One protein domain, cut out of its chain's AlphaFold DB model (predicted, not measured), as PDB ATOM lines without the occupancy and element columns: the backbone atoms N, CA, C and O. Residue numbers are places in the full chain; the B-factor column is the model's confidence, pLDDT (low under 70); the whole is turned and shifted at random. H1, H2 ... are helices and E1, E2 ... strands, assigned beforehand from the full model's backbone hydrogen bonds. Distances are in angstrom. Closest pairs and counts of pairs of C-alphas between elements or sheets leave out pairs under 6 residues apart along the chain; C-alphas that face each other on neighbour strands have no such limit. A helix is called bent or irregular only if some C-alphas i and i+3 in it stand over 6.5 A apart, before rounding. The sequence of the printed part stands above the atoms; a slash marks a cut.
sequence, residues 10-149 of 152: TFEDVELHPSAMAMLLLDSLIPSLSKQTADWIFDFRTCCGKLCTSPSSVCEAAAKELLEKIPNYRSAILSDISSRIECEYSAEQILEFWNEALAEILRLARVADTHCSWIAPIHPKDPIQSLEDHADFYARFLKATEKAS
ATOM      1  N   THR A  10     -29.360  51.491  10.548       92.81
ATOM      2  CA  THR A  10     -29.135  51.172   9.141       92.81
ATOM      3  C   THR A  10     -29.801  49.835   8.841       92.81
ATOM      4  O   THR A  10     -29.469  48.844   9.488       92.81
ATOM      5  N   PHE A  11     -30.727  49.801   7.885       93.56
ATOM      6  CA  PHE A  11     -31.398  48.597   7.391       93.56
ATOM      7  C   PHE A  11     -31.142  48.484   5.888       93.56
ATOM      8  O   PHE A  11     -31.504  49.399   5.154       93.56
ATOM      9  N   GLU A  12     -30.517  47.397   5.425       94.19
ATOM     10  CA  GLU A  12     -30.135  47.217   4.009       94.19
ATOM     11  C   GLU A  12     -29.446  48.463   3.411       94.19
ATOM     12  O   GLU A  12     -29.861  48.997   2.384       94.19
ATOM     13  N   ASP A  13     -28.426  48.970   4.111       92.25
ATOM     14  CA  ASP A  13     -27.657  50.179   3.767       92.25
ATOM     15  C   ASP A  13     -28.451  51.505   3.745       92.25
ATOM     16  O   ASP A  13     -27.896  52.555   3.413       92.25
ATOM     17  N   VAL A  14     -29.724  51.498   4.150       94.88
ATOM     18  CA  VAL A  14     -30.559  52.700   4.283       94.88
ATOM     19  C   VAL A  14     -30.653  53.119   5.742       94.88
ATOM     20  O   VAL A  14     -31.013  52.332   6.617       94.88
ATOM     21  N   GLU A  15     -30.345  54.384   6.011       94.06
ATOM     22  CA  GLU A  15     -30.497  54.968   7.340       94.06
ATOM     23  C   GLU A  15     -31.961  55.341   7.605       94.06
ATOM     24  O   GLU A  15     -32.551  56.158   6.897       94.06
ATOM     25  N   LEU A  16     -32.549  54.735   8.634       92.31
ATOM     26  CA  LEU A  16     -33.892  55.043   9.110       92.31
ATOM     27  C   LEU A  16     -33.854  56.195  10.119       92.31
ATOM     28  O   LEU A  16     -32.844  56.419  10.792       92.31
ATOM     29  N   HIS A  17     -34.986  56.887  10.285       90.56
ATOM     30  CA  HIS A  17     -35.094  57.965  11.267       90.56
ATOM     31  C   HIS A  17     -34.687  57.470  12.673       90.56
ATOM     32  O   HIS A  17     -35.136  56.397  13.081       90.56
ATOM     33  N   PRO A  18     -33.904  58.233  13.461       87.06
ATOM     34  CA  PRO A  18     -33.370  57.754  14.738       87.06
ATOM     35  C   PRO A  18     -34.418  57.310  15.767       87.06
ATOM     36  O   PRO A  18     -34.141  56.470  16.621       87.06
ATOM     37  N   SER A  19     -35.643  57.836  15.680       87.31
ATOM     38  CA  SER A  19     -36.749  57.389  16.536       87.31
ATOM     39  C   SER A  19     -37.198  55.954  16.243       87.31
ATOM     40  O   SER A  19     -37.880  55.375  17.083       87.31
ATOM     41  N   ALA A  20     -36.835  55.359  15.100       86.44
ATOM     42  CA  ALA A  20     -37.176  53.983  14.738       86.44
ATOM     43  C   ALA A  20     -36.667  52.970  15.780       86.44
ATOM     44  O   ALA A  20     -37.348  51.988  16.068       86.44
ATOM     45  N   MET A  21     -35.530  53.253  16.429       81.56
ATOM     46  CA  MET A  21     -35.040  52.475  17.576       81.56
ATOM     47  C   MET A  21     -36.065  52.364  18.708       81.56
ATOM     48  O   MET A  21     -36.082  51.375  19.438       81.56
ATOM     49  N   ALA A  22     -36.919  53.370  18.871       81.31
ATOM     50  CA  ALA A  22     -37.919  53.429  19.922       81.31
ATOM     51  C   ALA A  22     -39.238  52.721  19.556       81.31
ATOM     52  O   ALA A  22     -40.135  52.691  20.395       81.31
ATOM     53  N   MET A  23     -39.360  52.080  18.381       82.25
ATOM     54  CA  MET A  23     -40.548  51.280  18.012       82.25
ATOM     55  C   MET A  23     -40.820  50.112  18.975       82.25
ATOM     56  O   MET A  23     -41.932  49.603  19.046       82.25
ATOM     57  N   LEU A  24     -39.845  49.730  19.797       70.00
ATOM     58  CA  LEU A  24     -40.038  48.828  20.936       70.00
ATOM     59  C   LEU A  24     -41.067  49.339  21.966       70.00
ATOM     60  O   LEU A  24     -41.513  48.564  22.797       70.00
ATOM     61  N   LEU A  25     -41.401  50.636  21.950       71.12
ATOM     62  CA  LEU A  25     -42.403  51.252  22.826       71.12
ATOM     63  C   LEU A  25     -43.834  51.017  22.336       71.12
ATOM     64  O   LEU A  25     -44.776  51.503  22.958       71.12
ATOM     65  N   LEU A  26     -44.015  50.230  21.272       73.31
ATOM     66  CA  LEU A  26     -45.298  49.678  20.846       73.31
ATOM     67  C   LEU A  26     -45.828  48.616  21.833       73.31
ATOM     68  O   LEU A  26     -46.452  47.648  21.414       73.31
ATOM     69  N   ASP A  27     -45.611  48.785  23.141       75.00
ATOM     70  CA  ASP A  27     -46.007  47.833  24.187       75.00
ATOM     71  C   ASP A  27     -47.506  47.537  24.153       75.00
ATOM     72  O   ASP A  27     -47.922  46.390  24.297       75.00
ATOM     73  N   SER A  28     -48.317  48.568  23.906       80.00
ATOM     74  CA  SER A  28     -49.765  48.441  23.723       80.00
ATOM     75  C   SER A  28     -50.155  47.604  22.499       80.00
ATOM     76  O   SER A  28     -51.263  47.070  22.451       80.00
ATOM     77  N   LEU A  29     -49.255  47.464  21.523       85.00
ATOM     78  CA  LEU A  29     -49.454  46.682  20.309       85.00
ATOM     79  C   LEU A  29     -49.012  45.227  20.477       85.00
ATOM     80  O   LEU A  29     -49.668  44.351  19.914       85.00
ATOM     81  N   ILE A  30     -47.936  44.961  21.235       83.31
ATOM     82  CA  ILE A  30     -47.278  43.639  21.291       83.31
ATOM     83  C   ILE A  30     -48.249  42.474  21.545       83.31
ATOM     84  O   ILE A  30     -48.158  41.490  20.811       83.31
ATOM     85  N   PRO A  31     -49.204  42.547  22.496       86.00
ATOM     86  CA  PRO A  31     -50.124  41.435  22.764       86.00
ATOM     87  C   PRO A  31     -50.997  41.051  21.560       86.00
ATOM     88  O   PRO A  31     -51.524  39.945  21.500       86.00
ATOM     89  N   SER A  32     -51.166  41.966  20.602       88.12
ATOM     90  CA  SER A  32     -51.984  41.776  19.401       88.12
ATOM     91  C   SER A  32     -51.204  41.305  18.170       88.12
ATOM     92  O   SER A  32     -51.822  41.066  17.123       88.12
ATOM     93  N   LEU A  33     -49.874  41.220  18.283       89.75
ATOM     94  CA  LEU A  33     -48.967  40.836  17.207       89.75
ATOM     95  C   LEU A  33     -48.744  39.328  17.188       89.75
ATOM     96  O   LEU A  33     -48.788  38.646  18.215       89.75
ATOM     97  N   SER A  34     -48.427  38.799  16.011       92.94
ATOM     98  CA  SER A  34     -47.871  37.458  15.907       92.94
ATOM     99  C   SER A  34     -46.566  37.349  16.705       92.94
ATOM    100  O   SER A  34     -45.786  38.300  16.806       92.94
ATOM    101  N   LYS A  35     -46.289  36.154  17.246       89.31
ATOM    102  CA  LYS A  35     -45.045  35.897  17.987       89.31
ATOM    103  C   LYS A  35     -43.802  36.264  17.167       89.31
ATOM    104  O   LYS A  35     -42.880  36.863  17.699       89.31
ATOM    105  N   GLN A  36     -43.807  35.943  15.871       92.12
ATOM    106  CA  GLN A  36     -42.705  36.267  14.965       92.12
ATOM    107  C   GLN A  36     -42.461  37.778  14.881       92.12
ATOM    108  O   GLN A  36     -41.316  38.209  14.960       92.12
ATOM    109  N   THR A  37     -43.518  38.580  14.754       92.00
ATOM    110  CA  THR A  37     -43.402  40.042  14.701       92.00
ATOM    111  C   THR A  37     -42.965  40.618  16.045       92.00
ATOM    112  O   THR A  37     -42.119  41.508  16.075       92.00
ATOM    113  N   ALA A  38     -43.475  40.087  17.159       88.75
ATOM    114  CA  ALA A  38     -43.042  40.489  18.496       88.75
ATOM    115  C   ALA A  38     -41.544  40.204  18.730       88.75
ATOM    116  O   ALA A  38     -40.822  41.084  19.201       88.75
ATOM    117  N   ASP A  39     -41.071  39.015  18.346       87.12
ATOM    118  CA  ASP A  39     -39.654  38.641  18.412       87.12
ATOM    119  C   ASP A  39     -38.803  39.529  17.480       87.12
ATOM    120  O   ASP A  39     -37.743  40.013  17.873       87.12
ATOM    121  N   TRP A  40     -39.293  39.836  16.275       89.88
ATOM    122  CA  TRP A  40     -38.586  40.703  15.327       89.88
ATOM    123  C   TRP A  40     -38.434  42.150  15.829       89.88
ATOM    124  O   TRP A  40     -37.349  42.725  15.726       89.88
ATOM    125  N   ILE A  41     -39.479  42.736  16.427       86.88
ATOM    126  CA  ILE A  41     -39.402  44.067  17.064       86.88
ATOM    127  C   ILE A  41     -38.374  44.061  18.197       86.88
ATOM    128  O   ILE A  41     -37.640  45.036  18.386       86.88
ATOM    129  N   PHE A  42     -38.304  42.963  18.953       82.69
ATOM    130  CA  PHE A  42     -37.313  42.814  20.005       82.69
ATOM    131  C   PHE A  42     -35.883  42.809  19.440       82.69
ATOM    132  O   PHE A  42     -35.036  43.558  19.928       82.69
ATOM    133  N   ASP A  43     -35.618  42.057  18.371       81.75
ATOM    134  CA  ASP A  43     -34.303  42.029  17.710       81.75
ATOM    135  C   ASP A  43     -33.913  43.381  17.088       81.75
ATOM    136  O   ASP A  43     -32.730  43.732  16.996       81.75
ATOM    137  N   PHE A  44     -34.902  44.183  16.693       76.44
ATOM    138  CA  PHE A  44     -34.688  45.550  16.223       76.44
ATOM    139  C   PHE A  44     -34.083  46.446  17.316       76.44
ATOM    140  O   PHE A  44     -33.259  47.313  17.034       76.44
ATOM    141  N   ARG A  45     -34.410  46.189  18.588       72.62
ATOM    142  CA  ARG A  45     -33.854  46.902  19.746       72.62
ATOM    143  C   ARG A  45     -32.447  46.438  20.119       72.62
ATOM    144  O   ARG A  45     -31.670  47.225  20.655       72.62
ATOM    145  N   THR A  46     -32.127  45.167  19.904       76.75
ATOM    146  CA  THR A  46     -30.865  44.563  20.366       76.75
ATOM    147  C   THR A  46     -29.759  44.576  19.304       76.75
ATOM    148  O   THR A  46     -28.694  43.995  19.510       76.75
ATOM    149  N   CYS A  47     -29.974  45.289  18.192       83.00
ATOM    150  CA  CYS A  47     -29.007  45.444  17.100       83.00
ATOM    151  C   CYS A  47     -27.885  46.473  17.369       83.00
ATOM    152  O   CYS A  47     -27.056  46.734  16.494       83.00
ATOM    153  N   CYS A  48     -27.823  47.069  18.565       84.19
ATOM    154  CA  CYS A  48     -26.750  47.993  18.941       84.19
ATOM    155  C   CYS A  48     -25.382  47.298  18.894       84.19
ATOM    156  O   CYS A  48     -25.128  46.348  19.632       84.19
ATOM    157  N   GLY A  49     -24.495  47.764  18.015       81.88
ATOM    158  CA  GLY A  49     -23.160  47.198  17.816       81.88
ATOM    159  C   GLY A  49     -23.150  45.781  17.235       81.88
ATOM    160  O   GLY A  49     -22.086  45.166  17.159       81.88
ATOM    161  N   LYS A  50     -24.308  45.256  16.821       85.88
ATOM    162  CA  LYS A  50     -24.478  43.884  16.350       85.88
ATOM    163  C   LYS A  50     -25.221  43.887  15.024       85.88
ATOM    164  O   LYS A  50     -26.355  44.342  14.943       85.88
ATOM    165  N   LEU A  51     -24.596  43.302  14.006       89.38
ATOM    166  CA  LEU A  51     -25.285  43.009  12.756       89.38
ATOM    167  C   LEU A  51     -26.347  41.935  13.016       89.38
ATOM    168  O   LEU A  51     -26.021  40.776  13.291       89.38
ATOM    169  N   CYS A  52     -27.608  42.334  12.948       91.38
ATOM    170  CA  CYS A  52     -28.746  41.434  12.978       91.38
ATOM    171  C   CYS A  52     -29.130  41.061  11.547       91.38
ATOM    172  O   CYS A  52     -28.961  41.853  10.621       91.38
ATOM    173  N   THR A  53     -29.626  39.837  11.369       93.56
ATOM    174  CA  THR A  53     -30.126  39.358  10.077       93.56
ATOM    175  C   THR A  53     -31.388  38.541  10.286       93.56
ATOM    176  O   THR A  53     -31.532  37.868  11.307       93.56
ATOM    177  N   SER A  54     -32.302  38.591   9.323       95.19
ATOM    178  CA  SER A  54     -33.520  37.780   9.312       95.19
ATOM    179  C   SER A  54     -33.942  37.510   7.870       95.19
ATOM    180  O   SER A  54     -33.607  38.313   6.994       95.19
ATOM    181  N   PRO A  55     -34.638  36.397   7.571       96.94
ATOM    182  CA  PRO A  55     -35.173  36.169   6.236       96.94
ATOM    183  C   PRO A  55     -36.015  37.358   5.765       96.94
ATOM    184  O   PRO A  55     -36.828  37.885   6.527       96.94
ATOM    185  N   SER A  56     -35.868  37.758   4.502       96.75
ATOM    186  CA  SER A  56     -36.574  38.928   3.960       96.75
ATOM    187  C   SER A  56     -38.097  38.796   4.083       96.75
ATOM    188  O   SER A  56     -38.782  39.752   4.438       96.75
ATOM    189  N   SER A  57     -38.618  37.576   3.929       96.88
ATOM    190  CA  SER A  57     -40.031  37.244   4.169       96.88
ATOM    191  C   SER A  57     -40.516  37.526   5.598       96.88
ATOM    192  O   SER A  57     -41.667  37.920   5.776       96.88
ATOM    193  N   VAL A  58     -39.661  37.359   6.614       95.81
ATOM    194  CA  VAL A  58     -39.986  37.677   8.014       95.81
ATOM    195  C   VAL A  58     -40.032  39.188   8.208       95.81
ATOM    196  O   VAL A  58     -40.982  39.693   8.799       95.81
ATOM    197  N   CYS A  59     -39.052  39.918   7.666       95.81
ATOM    198  CA  CYS A  59     -39.041  41.382   7.702       95.81
ATOM    199  C   CYS A  59     -40.258  41.982   6.984       95.81
ATOM    200  O   CYS A  59     -40.902  42.883   7.520       95.81
ATOM    201  N   GLU A  60     -40.615  41.455   5.807       97.25
ATOM    202  CA  GLU A  60     -41.820  41.859   5.079       97.25
ATOM    203  C   GLU A  60     -43.085  41.583   5.899       97.25
ATOM    204  O   GLU A  60     -43.914  42.482   6.059       97.25
ATOM    205  N   ALA A  61     -43.243  40.364   6.425       96.81
ATOM    206  CA  ALA A  61     -44.424  39.989   7.195       96.81
ATOM    207  C   ALA A  61     -44.587  40.860   8.450       96.81
ATOM    208  O   ALA A  61     -45.678  41.376   8.692       96.81
ATOM    209  N   ALA A  62     -43.498  41.080   9.191       95.31
ATOM    210  CA  ALA A  62     -43.495  41.881  10.409       95.31
ATOM    211  C   ALA A  62     -43.810  43.358  10.138       95.31
ATOM    212  O   ALA A  62     -44.705  43.925  10.768       95.31
ATOM    213  N   ALA A  63     -43.135  43.979   9.164       95.88
ATOM    214  CA  ALA A  63     -43.381  45.376   8.809       95.88
ATOM    215  C   ALA A  63     -44.812  45.591   8.298       95.88
ATOM    216  O   ALA A  63     -45.473  46.564   8.665       95.88
ATOM    217  N   LYS A  64     -45.322  44.652   7.492       97.62
ATOM    218  CA  LYS A  64     -46.701  44.682   7.003       97.62
ATOM    219  C   LYS A  64     -47.715  44.562   8.141       97.62
ATOM    220  O   LYS A  64     -48.638  45.368   8.199       97.62
ATOM    221  N   GLU A  65     -47.541  43.597   9.044       96.81
ATOM    222  CA  GLU A  65     -48.436  43.410  10.192       96.81
ATOM    223  C   GLU A  65     -48.480  44.668  11.072       96.81
ATOM    224  O   GLU A  65     -49.559  45.125  11.452       96.81
ATOM    225  N   LEU A  66     -47.323  45.279  11.342       94.69
ATOM    226  CA  LEU A  66     -47.236  46.514  12.118       94.69
ATOM    227  C   LEU A  66     -48.006  47.663  11.459       94.69
ATOM    228  O   LEU A  66     -48.839  48.289  12.115       94.69
ATOM    229  N   LEU A  67     -47.786  47.903  10.164       96.12
ATOM    230  CA  LEU A  67     -48.491  48.943   9.405       96.12
ATOM    231  C   LEU A  67     -50.014  48.734   9.394       96.12
ATOM    232  O   LEU A  67     -50.772  49.700   9.464       96.12
ATOM    233  N   GLU A  68     -50.478  47.483   9.338       96.62
ATOM    234  CA  GLU A  68     -51.907  47.148   9.388       96.62
ATOM    235  C   GLU A  68     -52.513  47.362  10.785       96.62
ATOM    236  O   GLU A  68     -53.684  47.734  10.915       96.62
ATOM    237  N   LYS A  69     -51.734  47.131  11.848       95.12
ATOM    238  CA  LYS A  69     -52.216  47.185  13.233       95.12
ATOM    239  C   LYS A  69     -52.135  48.581  13.844       95.12
ATOM    240  O   LYS A  69     -53.062  48.953  14.560       95.12
ATOM    241  N   ILE A  70     -51.100  49.368  13.540       94.12
ATOM    242  CA  ILE A  70     -50.879  50.716  14.100       94.12
ATOM    243  C   ILE A  70     -52.140  51.601  14.083       94.12
ATOM    244  O   ILE A  70     -52.456  52.180  15.127       94.12
ATOM    245  N   PRO A  71     -52.924  51.693  12.985       94.94
ATOM    246  CA  PRO A  71     -54.128  52.524  12.957       94.94
ATOM    247  C   PRO A  71     -55.157  52.164  14.037       94.94
ATOM    248  O   PRO A  71     -55.802  53.056  14.587       94.94
ATOM    249  N   ASN A  72     -55.275  50.879  14.385       94.81
ATOM    250  CA  ASN A  72     -56.241  50.390  15.374       94.81
ATOM    251  C   ASN A  72     -55.827  50.710  16.818       94.81
ATOM    252  O   ASN A  72     -56.677  50.771  17.701       94.81
ATOM    253  N   TYR A  73     -54.534  50.945  17.053       93.94
ATOM    254  CA  TYR A  73     -53.962  51.217  18.376       93.94
ATOM    255  C   TYR A  73     -53.434  52.647  18.503       93.94
ATOM    256  O   TYR A  73     -52.810  52.993  19.505       93.94
ATOM    257  N   ARG A  74     -53.705  53.502  17.508       93.56
ATOM    258  CA  ARG A  74     -53.114  54.838  17.372       93.56
ATOM    259  C   ARG A  74     -53.146  55.644  18.671       93.56
ATOM    260  O   ARG A  74     -52.123  56.180  19.074       93.56
ATOM    261  N   SER A  75     -54.300  55.730  19.330       94.00
ATOM    262  CA  SER A  75     -54.445  56.524  20.560       94.00
ATOM    263  C   SER A  75     -53.593  55.989  21.716       94.00
ATOM    264  O   SER A  75     -53.006  56.782  22.448       94.00
ATOM    265  N   ALA A  76     -53.501  54.665  21.867       91.69
ATOM    266  CA  ALA A  76     -52.674  54.036  22.896       91.69
ATOM    267  C   ALA A  76     -51.182  54.250  22.607       91.69
ATOM    268  O   ALA A  76     -50.452  54.701  23.484       91.69
ATOM    269  N   ILE A  77     -50.766  54.052  21.353       92.00
ATOM    270  CA  ILE A  77     -49.384  54.266  20.908       92.00
ATOM    271  C   ILE A  77     -48.952  55.720  21.133       92.00
ATOM    272  O   ILE A  77     -47.870  55.965  21.654       92.00
ATOM    273  N   LEU A  78     -49.795  56.702  20.794       93.00
ATOM    274  CA  LEU A  78     -49.474  58.111  21.043       93.00
ATOM    275  C   LEU A  78     -49.329  58.419  22.533       93.00
ATOM    276  O   LEU A  78     -48.422  59.154  22.911       93.00
ATOM    277  N   SER A  79     -50.179  57.831  23.379       91.56
ATOM    278  CA  SER A  79     -50.051  57.952  24.833       91.56
ATOM    279  C   SER A  79     -48.741  57.335  25.343       91.56
ATOM    280  O   SER A  79     -48.071  57.924  26.196       91.56
ATOM    281  N   ASP A  80     -48.345  56.172  24.821       89.00
ATOM    282  CA  ASP A  80     -47.066  55.531  25.144       89.00
ATOM    283  C   ASP A  80     -45.878  56.396  24.699       89.00
ATOM    284  O   ASP A  80     -44.951  56.612  25.481       89.00
ATOM    285  N   ILE A  81     -45.925  56.965  23.491       90.06
ATOM    286  CA  ILE A  81     -44.895  57.881  22.985       90.06
ATOM    287  C   ILE A  81     -44.785  59.112  23.892       90.06
ATOM    288  O   ILE A  81     -43.703  59.396  24.398       90.06
ATOM    289  N   SER A  82     -45.893  59.815  24.149       89.75
ATOM    290  CA  SER A  82     -45.889  61.039  24.962       89.75
ATOM    291  C   SER A  82     -45.408  60.820  26.395       89.75
ATOM    292  O   SER A  82     -44.864  61.738  26.999       89.75
ATOM    293  N   SER A  83     -45.633  59.632  26.960       88.00
ATOM    294  CA  SER A  83     -45.257  59.331  28.346       88.00
ATOM    295  C   SER A  83     -43.820  58.831  28.508       88.00
ATOM    296  O   SER A  83     -43.324  58.803  29.634       88.00
ATOM    297  N   ARG A  84     -43.155  58.419  27.421       83.38
ATOM    298  CA  ARG A  84     -41.860  57.716  27.487       83.38
ATOM    299  C   ARG A  84     -40.766  58.326  26.619       83.38
ATOM    300  O   ARG A  84     -39.593  58.085  26.887       83.38
ATOM    301  N   ILE A  85     -41.128  59.079  25.582       82.81
ATOM    302  CA  ILE A  85     -40.180  59.718  24.671       82.81
ATOM    303  C   ILE A  85     -40.134  61.215  24.963       82.81
ATOM    304  O   ILE A  85     -41.057  61.959  24.645       82.81
ATOM    305  N   GLU A  86     -39.013  61.668  25.518       83.25
ATOM    306  CA  GLU A  86     -38.729  63.091  25.707       83.25
ATOM    307  C   GLU A  86     -37.843  63.612  24.564       83.25
ATOM    308  O   GLU A  86     -36.623  63.411  24.554       83.25
ATOM    309  N   CYS A  87     -38.454  64.288  23.588       83.56
ATOM    310  CA  CYS A  87     -37.759  64.871  22.437       83.56
ATOM    311  C   CYS A  87     -38.431  66.168  21.952       83.56
ATOM    312  O   CYS A  87     -39.423  66.618  22.521       83.56
ATOM    313  N   GLU A  88     -37.876  66.777  20.902       87.50
ATOM    314  CA  GLU A  88     -38.418  67.998  20.286       87.50
ATOM    315  C   GLU A  88     -39.616  67.759  19.351       87.50
ATOM    316  O   GLU A  88     -40.321  68.704  19.000       87.50
ATOM    317  N   TYR A  89     -39.858  66.509  18.958       90.38
ATOM    318  CA  TYR A  89     -40.951  66.122  18.071       90.38
ATOM    319  C   TYR A  89     -42.220  65.788  18.857       90.38
ATOM    320  O   TYR A  89     -42.165  65.246  19.964       90.38
ATOM    321  N   SER A  90     -43.385  66.058  18.262       93.81
ATOM    322  CA  SER A  90     -44.660  65.606  18.822       93.81
ATOM    323  C   SER A  90     -44.824  64.089  18.691       93.81
ATOM    324  O   SER A  90     -44.192  63.443  17.852       93.81
ATOM    325  N   ALA A  91     -45.723  63.508  19.490       92.56
ATOM    326  CA  ALA A  91     -46.013  62.078  19.418       92.56
ATOM    327  C   ALA A  91     -46.515  61.654  18.028       92.56
ATOM    328  O   ALA A  91     -46.173  60.583  17.535       92.56
ATOM    329  N   GLU A  92     -47.294  62.516  17.377       95.56
ATOM    330  CA  GLU A  92     -47.787  62.319  16.018       95.56
ATOM    331  C   GLU A  92     -46.654  62.299  14.998       95.56
ATOM    332  O   GLU A  92     -46.645  61.410  14.152       95.56
ATOM    333  N   GLN A  93     -45.694  63.223  15.104       95.44
ATOM    334  CA  GLN A  93     -44.523  63.248  14.224       95.44
ATOM    335  C   GLN A  93     -43.680  61.984  14.402       95.44
ATOM    336  O   GLN A  93     -43.265  61.373  13.425       95.44
ATOM    337  N   ILE A  94     -43.476  61.535  15.645       93.12
ATOM    338  CA  ILE A  94     -42.759  60.282  15.907       93.12
ATOM    339  C   ILE A  94     -43.485  59.077  15.313       93.12
ATOM    340  O   ILE A  94     -42.842  58.234  14.691       93.12
ATOM    341  N   LEU A  95     -44.808  59.002  15.466       94.25
ATOM    342  CA  LEU A  95     -45.595  57.928  14.869       94.25
ATOM    343  C   LEU A  95     -45.552  57.965  13.332       94.25
ATOM    344  O   LEU A  95     -45.544  56.914  12.694       94.25
ATOM    345  N   GLU A  96     -45.524  59.153  12.729       95.75
ATOM    346  CA  GLU A  96     -45.336  59.323  11.287       95.75
ATOM    347  C   GLU A  96     -43.969  58.789  10.843       95.75
ATOM    348  O   GLU A  96     -43.922  57.922   9.973       95.75
ATOM    349  N   PHE A  97     -42.885  59.160  11.532       94.50
ATOM    350  CA  PHE A  97     -41.547  58.618  11.262       94.50
ATOM    351  C   PHE A  97     -41.482  57.095  11.412       94.50
ATOM    352  O   PHE A  97     -40.784  56.424  10.654       94.50
ATOM    353  N   TRP A  98     -42.207  56.520  12.376       93.75
ATOM    354  CA  TRP A  98     -42.288  55.065  12.531       93.75
ATOM    355  C   TRP A  98     -43.021  54.405  11.363       93.75
ATOM    356  O   TRP A  98     -42.552  53.391  10.852       93.75
ATOM    357  N   ASN A  99     -44.132  54.980  10.898       95.44
ATOM    358  CA  ASN A  99     -44.836  54.475   9.717       95.44
ATOM    359  C   ASN A  99     -43.969  54.563   8.455       95.44
ATOM    360  O   ASN A  99     -43.944  53.617   7.671       95.44
ATOM    361  N   GLU A 100     -43.236  55.663   8.270       96.38
ATOM    362  CA  GLU A 100     -42.296  55.829   7.157       96.38
ATOM    363  C   GLU A 100     -41.166  54.795   7.217       96.38
ATOM    364  O   GLU A 100     -40.896  54.125   6.221       96.38
ATOM    365  N   ALA A 101     -40.561  54.596   8.392       94.69
ATOM    366  CA  ALA A 101     -39.521  53.591   8.587       94.69
ATOM    367  C   ALA A 101     -40.035  52.171   8.299       94.69
ATOM    368  O   ALA A 101     -39.367  51.405   7.608       94.69
ATOM    369  N   LEU A 102     -41.234  51.816   8.770       95.88
ATOM    370  CA  LEU A 102     -41.846  50.511   8.495       95.88
ATOM    371  C   LEU A 102     -42.188  50.330   7.013       95.88
ATOM    372  O   LEU A 102     -41.986  49.245   6.467       95.88
ATOM    373  N   ALA A 103     -42.686  51.375   6.348       97.44
ATOM    374  CA  ALA A 103     -42.953  51.345   4.914       97.44
ATOM    375  C   ALA A 103     -41.661  51.152   4.106       97.44
ATOM    376  O   ALA A 103     -41.650  50.388   3.137       97.44
ATOM    377  N   GLU A 104     -40.568  51.784   4.533       97.31
ATOM    378  CA  GLU A 104     -39.259  51.640   3.905       97.31
ATOM    379  C   GLU A 104     -38.655  50.251   4.148       97.31
ATOM    380  O   GLU A 104     -38.216  49.605   3.197       97.31
ATOM    381  N   ILE A 105     -38.736  49.720   5.374       95.88
ATOM    382  CA  ILE A 105     -38.348  48.334   5.688       95.88
ATOM    383  C   ILE A 105     -39.132  47.348   4.820       95.88
ATOM    384  O   ILE A 105     -38.546  46.447   4.226       95.88
ATOM    385  N   LEU A 106     -40.451  47.528   4.697       97.50
ATOM    386  CA  LEU A 106     -41.294  46.684   3.850       97.50
ATOM    387  C   LEU A 106     -40.858  46.747   2.378       97.50
ATOM    388  O   LEU A 106     -40.814  45.724   1.693       97.50
ATOM    389  N   ARG A 107     -40.536  47.946   1.878       98.19
ATOM    390  CA  ARG A 107     -40.049  48.143   0.509       98.19
ATOM    391  C   ARG A 107     -38.711  47.435   0.287       98.19
ATOM    392  O   ARG A 107     -38.565  46.761  -0.731       98.19
ATOM    393  N   LEU A 108     -37.767  47.581   1.216       97.38
ATOM    394  CA  LEU A 108     -36.435  46.967   1.165       97.38
ATOM    395  C   LEU A 108     -36.516  45.440   1.266       97.38
ATOM    396  O   LEU A 108     -35.927  44.738   0.450       97.38
ATOM    397  N   ALA A 109     -37.332  44.919   2.181       97.06
ATOM    398  CA  ALA A 109     -37.526  43.484   2.356       97.06
ATOM    399  C   ALA A 109     -38.065  42.793   1.094       97.06
ATOM    400  O   ALA A 109     -37.633  41.694   0.761       97.06
ATOM    401  N   ARG A 110     -38.951  43.451   0.338       97.12
ATOM    402  CA  ARG A 110     -39.504  42.904  -0.915       97.12
ATOM    403  C   ARG A 110     -38.499  42.765  -2.051       97.12
ATOM    404  O   ARG A 110     -38.745  41.996  -2.976       97.12
ATOM    405  N   VAL A 111     -37.431  43.558  -2.029       96.25
ATOM    406  CA  VAL A 111     -36.391  43.539  -3.068       96.25
ATOM    407  C   VAL A 111     -35.121  42.825  -2.612       96.25
ATOM    408  O   VAL A 111     -34.237  42.601  -3.433       96.25
ATOM    409  N   ALA A 112     -35.032  42.455  -1.334       93.50
ATOM    410  CA  ALA A 112     -33.931  41.678  -0.789       93.50
ATOM    411  C   ALA A 112     -34.045  40.202  -1.203       93.50
ATOM    412  O   ALA A 112     -35.097  39.576  -1.047       93.50
ATOM    413  N   ASP A 113     -32.941  39.626  -1.684       87.56
ATOM    414  CA  ASP A 113     -32.933  38.284  -2.281       87.56
ATOM    415  C   ASP A 113     -33.354  37.177  -1.304       87.56
ATOM    416  O   ASP A 113     -34.160  36.310  -1.640       87.56
ATOM    417  N   THR A 114     -32.779  37.157  -0.096       91.94
ATOM    418  CA  THR A 114     -33.022  36.070   0.875       91.94
ATOM    419  C   THR A 114     -33.115  36.540   2.318       91.94
ATOM    420  O   THR A 114     -33.934  36.025   3.078       91.94
ATOM    421  N   HIS A 115     -32.286  37.505   2.708       95.38
ATOM    422  CA  HIS A 115     -32.208  38.025   4.066       95.38
ATOM    423  C   HIS A 115     -32.125  39.540   4.020       95.38
ATOM    424  O   HIS A 115     -31.582  40.095   3.069       95.38
ATOM    425  N   CYS A 116     -32.633  40.170   5.070       96.62
ATOM    426  CA  CYS A 116     -32.330  41.549   5.393       96.62
ATOM    427  C   CYS A 116     -31.363  41.598   6.571       96.62
ATOM    428  O   CYS A 116     -31.292  40.672   7.386       96.62
ATOM    429  N   SER A 117     -30.661  42.711   6.671       95.31
ATOM    430  CA  SER A 117     -29.640  43.004   7.651       95.31
ATOM    431  C   SER A 117     -29.842  44.400   8.218       95.31
ATOM    432  O   SER A 117     -30.256  45.327   7.518       95.31
ATOM    433  N   TRP A 118     -29.583  44.546   9.514       94.12
ATOM    434  CA  TRP A 118     -29.639  45.846  10.167       94.12
ATOM    435  C   TRP A 118     -28.689  45.946  11.351       94.12
ATOM    436  O   TRP A 118     -28.316  44.944  11.967       94.12
ATOM    437  N   ILE A 119     -28.287  47.175  11.659       91.69
ATOM    438  CA  ILE A 119     -27.367  47.493  12.748       91.69
ATOM    439  C   ILE A 119     -27.635  48.906  13.270       91.69
ATOM    440  O   ILE A 119     -27.949  49.815  12.501       91.69
ATOM    441  N   ALA A 120     -27.470  49.097  14.576       88.69
ATOM    442  CA  ALA A 120     -27.391  50.418  15.192       88.69
ATOM    443  C   ALA A 120     -25.971  50.661  15.737       88.69
ATOM    444  O   ALA A 120     -25.322  49.715  16.195       88.69
ATOM    445  N   PRO A 121     -25.465  51.905  15.745       84.56
ATOM    446  CA  PRO A 121     -24.192  52.228  16.385       84.56
ATOM    447  C   PRO A 121     -24.179  51.886  17.883       84.56
ATOM    448  O   PRO A 121     -25.133  52.175  18.613       84.56
ATOM    449  N   ILE A 122     -23.063  51.314  18.347       82.94
ATOM    450  CA  ILE A 122     -22.824  51.060  19.775       82.94
ATOM    451  C   ILE A 122     -22.681  52.377  20.547       82.94
ATOM    452  O   ILE A 122     -22.104  53.346  20.049       82.94
ATOM    453  N   HIS A 123     -23.152  52.400  21.790       74.31
ATOM    454  CA  HIS A 123     -22.985  53.521  22.705       74.31
ATOM    455  C   HIS A 123     -22.616  53.042  24.114       74.31
ATOM    456  O   HIS A 123     -23.113  52.014  24.573       74.31
ATOM    457  N   PRO A 124     -21.818  53.815  24.875       71.06
ATOM    458  CA  PRO A 124     -21.375  53.417  26.215       71.06
ATOM    459  C   PRO A 124     -22.493  53.141  27.232       71.06
ATOM    460  O   PRO A 124     -22.259  52.456  28.223       71.06
ATOM    461  N   LYS A 125     -23.697  53.686  27.010       69.56
ATOM    462  CA  LYS A 125     -24.885  53.469  27.857       69.56
ATOM    463  C   LYS A 125     -25.766  52.293  27.411       69.56
ATOM    464  O   LYS A 125     -26.860  52.145  27.950       69.56
ATOM    465  N   ASP A 126     -25.351  51.502  26.421       70.50
ATOM    466  CA  ASP A 126     -26.158  50.363  25.985       70.50
ATOM    467  C   ASP A 126     -26.344  49.363  27.139       70.50
ATOM    468  O   ASP A 126     -25.349  48.978  27.753       70.50
ATOM    469  N   PRO A 127     -27.592  48.982  27.485       59.19
ATOM    470  CA  PRO A 127     -27.902  48.118  28.621       59.19
ATOM    471  C   PRO A 127     -27.624  46.650  28.316       59.19
ATOM    472  O   PRO A 127     -27.579  45.849  29.237       59.19
ATOM    473  N   ILE A 128     -27.476  46.303  27.035       63.62
ATOM    474  CA  ILE A 128     -27.102  44.972  26.581       63.62
ATOM    475  C   ILE A 128     -25.678  45.078  26.049       63.62
ATOM    476  O   ILE A 128     -25.469  45.402  24.882       63.62
ATOM    477  N   GLN A 129     -24.702  44.857  26.930       62.88
ATOM    478  CA  GLN A 129     -23.287  44.745  26.548       62.88
ATOM    479  C   GLN A 129     -22.823  43.285  26.555       62.88
ATOM    480  O   GLN A 129     -21.737  42.971  26.069       62.88
ATOM    481  N   SER A 130     -23.656  42.385  27.085       62.31
ATOM    482  CA  SER A 130     -23.392  40.958  27.200       62.31
ATOM    483  C   SER A 130     -24.598  40.101  26.785       62.31
ATOM    484  O   SER A 130     -25.734  40.568  26.692       62.31
ATOM    485  N   LEU A 131     -24.351  38.808  26.540       58.16
ATOM    486  CA  LEU A 131     -25.409  37.821  26.274       58.16
ATOM    487  C   LEU A 131     -26.347  37.613  27.479       58.16
ATOM    488  O   LEU A 131     -27.495  37.221  27.291       58.16
ATOM    489  N   GLU A 132     -25.869  37.872  28.695       60.53
ATOM    490  CA  GLU A 132     -26.639  37.727  29.935       60.53
ATOM    491  C   GLU A 132     -27.682  38.844  30.068       60.53
ATOM    492  O   GLU A 132     -28.862  38.565  30.285       60.53
ATOM    493  N   ASP A 133     -27.290  40.086  29.765       63.88
ATOM    494  CA  ASP A 133     -28.204  41.236  29.718       63.88
ATOM    495  C   ASP A 133     -29.355  41.015  28.724       63.88
ATOM    496  O   ASP A 133     -30.492  41.437  28.950       63.88
ATOM    497  N   HIS A 134     -29.072  40.327  27.614       65.06
ATOM    498  CA  HIS A 134     -30.062  40.019  26.586       65.06
ATOM    499  C   HIS A 134     -31.144  39.056  27.097       65.06
ATOM    500  O   HIS A 134     -32.325  39.241  26.797       65.06
ATOM    501  N   ALA A 135     -30.761  38.032  27.867       63.16
ATOM    502  CA  ALA A 135     -31.691  37.038  28.401       63.16
ATOM    503  C   ALA A 135     -32.626  37.643  29.458       63.16
ATOM    504  O   ALA A 135     -33.842  37.453  29.386       63.16
ATOM    505  N   ASP A 136     -32.078  38.436  30.381       64.19
ATOM    506  CA  ASP A 136     -32.858  39.137  31.403       64.19
ATOM    507  C   ASP A 136     -33.816  40.157  30.782       64.19
ATOM    508  O   ASP A 136     -34.972  40.297  31.205       64.19
ATOM    509  N   PHE A 137     -33.366  40.854  29.738       65.81
ATOM    510  CA  PHE A 137     -34.195  41.818  29.037       65.81
ATOM    511  C   PHE A 137     -35.346  41.141  28.273       65.81
ATOM    512  O   PHE A 137     -36.496  41.581  28.374       65.81
ATOM    513  N   TYR A 138     -35.071  40.030  27.583       67.50
ATOM    514  CA  TYR A 138     -36.090  39.244  26.879       67.50
ATOM    515  C   TYR A 138     -37.103  38.618  27.845       67.50
ATOM    516  O   TYR A 138     -38.305  38.671  27.601       67.50
ATOM    517  N   ALA A 139     -36.661  38.122  29.005       70.25
ATOM    518  CA  ALA A 139     -37.563  37.604  30.033       70.25
ATOM    519  C   ALA A 139     -38.522  38.682  30.573       70.25
ATOM    520  O   ALA A 139     -39.702  38.414  30.812       70.25
ATOM    521  N   ARG A 140     -38.047  39.925  30.741       68.62
ATOM    522  CA  ARG A 140     -38.900  41.058  31.141       68.62
ATOM    523  C   ARG A 140     -39.894  41.447  30.054       68.62
ATOM    524  O   ARG A 140     -41.032  41.765  30.389       68.62
ATOM    525  N   PHE A 141     -39.466  41.411  28.794       68.81
ATOM    526  CA  PHE A 141     -40.328  41.636  27.639       68.81
ATOM    527  C   PHE A 141     -41.454  40.597  27.586       68.81
ATOM    528  O   PHE A 141     -42.618  40.976  27.643       68.81
ATOM    529  N   LEU A 142     -41.128  39.301  27.630       69.94
ATOM    530  CA  LEU A 142     -42.122  38.219  27.652       69.94
ATOM    531  C   LEU A 142     -43.089  38.329  28.840       69.94
ATOM    532  O   LEU A 142     -44.296  38.183  28.695       69.94
ATOM    533  N   LYS A 143     -42.593  38.668  30.032       69.94
ATOM    534  CA  LYS A 143     -43.459  38.839  31.205       69.94
ATOM    535  C   LYS A 143     -44.425  40.024  31.069       69.94
ATOM    536  O   LYS A 143     -45.502  40.012  31.667       69.94
ATOM    537  N   ALA A 144     -44.032  41.071  30.341       60.69
ATOM    538  CA  ALA A 144     -44.906  42.202  30.046       60.69
ATOM    539  C   ALA A 144     -45.993  41.821  29.029       60.69
ATOM    540  O   ALA A 144     -47.124  42.281  29.165       60.69
ATOM    541  N   THR A 145     -45.679  40.940  28.073       59.06
ATOM    542  CA  THR A 145     -46.643  40.465  27.072       59.06
ATOM    543  C   THR A 145     -47.627  39.440  27.639       59.06
ATOM    544  O   THR A 145     -48.803  39.495  27.300       59.06
ATOM    545  N   GLU A 146     -47.202  38.578  28.568       60.28
ATOM    546  CA  GLU A 146     -48.072  37.597  29.246       60.28
ATOM    547  C   GLU A 146     -49.087  38.246  30.203       60.28
ATOM    548  O   GLU A 146     -50.235  37.818  30.296       60.28
ATOM    549  N   LYS A 147     -48.709  39.324  30.902       52.19
ATOM    550  CA  LYS A 147     -49.641  40.035  31.797       52.19
ATOM    551  C   LYS A 147     -50.773  40.759  31.067       52.19
ATOM    552  O   LYS A 147     -51.777  41.073  31.700       52.19
ATOM    553  N   ALA A 148     -50.616  41.046  29.777       47.12
ATOM    554  CA  ALA A 148     -51.643  41.699  28.974       47.12
ATOM    555  C   ALA A 148     -52.758  40.737  28.521       47.12
ATOM    556  O   ALA A 148     -53.816  41.202  28.115       47.12
ATOM    557  N   SER A 149     -52.541  39.419  28.610       44.06
ATOM    558  CA  SER A 149     -53.517  38.383  28.234       44.06
ATOM    559  C   SER A 149     -54.400  37.868  29.381       44.06
ATOM    560  O   SER A 149     -55.411  37.234  29.109       44.06
TER     561      SER A 149
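This is residues 10 to 149 of the 152 residues of an uncharacterized protein of Rubritalea squalenifaciens DSM 18772 (UniProt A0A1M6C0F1). Two long helices, H3a and H4, lie side by side and run opposite ways, and the hairpin of H1 and H2 packs crosswise on one side of them. H3b turns off from H3a near one end of this pair, the two-stranded ribbon of E1 and E2 sits at the other end, and H5 lies on the far side of H2, at the end of a long link and touching no helix. The 140 printed residues hold five named helices and two named strands in the order H1 H2 E1 H3 H4 E2 H5; the class is mostly helix and the sheet E1 - E2 is antiparallel. The whole is compact, with a radius of gyration of the C-alphas of 14.5 A and spans of 36 by 33 by 33 A.

H1, residues 18 to 25, and H2, residues 35 to 45, form a helical hairpin; they touch, closest at the C-alphas of Met 21 and Arg 45, 6.1 A apart, and run opposite ways at a steep tilt of 43 degrees. E1, residues 52 to 55, and E2, residues 115 to 119, are antiparallel, with N 52 and O 118 at 2.9 A and N 116 and O 54 at 2.8 A, within hydrogen-bond range. H3, residues 56 to 84, was assigned as one helix by its hydrogen bonds but is bent, with C-alphas 72 and 75 8.2 A apart; its arms H3a, residues 56 to 72, and H3b, residues 75 to 84, stand about perpendicular at 78 degrees. H2 touches H3a about perpendicular at 84 degrees, with the closest C-alphas, of Thr 37 and Ala 62, 4.7 A apart. H4, residues 91 to 111, touches H3a at a shallow tilt of 29 degrees, opposite ways, closest at C-alphas Ser 56 and Ala 109, 4.9 A. With residues 94 to 101 alone H4 touches H1, about perpendicular at 82 degrees; C-alphas Ala 20 and Trp 98, the closest, are 5.7 A apart. H5, residues 131 to 146, is close to but not clearly touching H2, with C-alphas Phe 42 and Tyr 138, the closest, 7.8 A apart, and is apart from H4. Every O i to N i+4 pair is within hydrogen-bond range in H2, H3b and H5; H3a has 11 of 13, H4 16 of 17, and H1 0 of 4, with 3 of 5 O i to N i+3 pairs.

H1 begins at C-alpha 18, (-33.370, 57.754, 14.738), and is irregular, with C-alphas 21 and 24 7.0 A apart. H3a, 25.5 A long, is irregular too, with C-alphas 68 and 71 6.8 A apart. H4 measures 30.7 A and H5 22.9 A, ending at C-alpha 146, (-48.072, 37.597, 29.246).

The C-alphas farthest apart, of Ser 83 and Asp 113, are 39.2 A apart. The printed part has no cut, and its one long link joins E2 to H5. The mean pLDDT of the printed part is 85.2; residue 125, residues 127 to 138 and residues 140 to 149 are under 70.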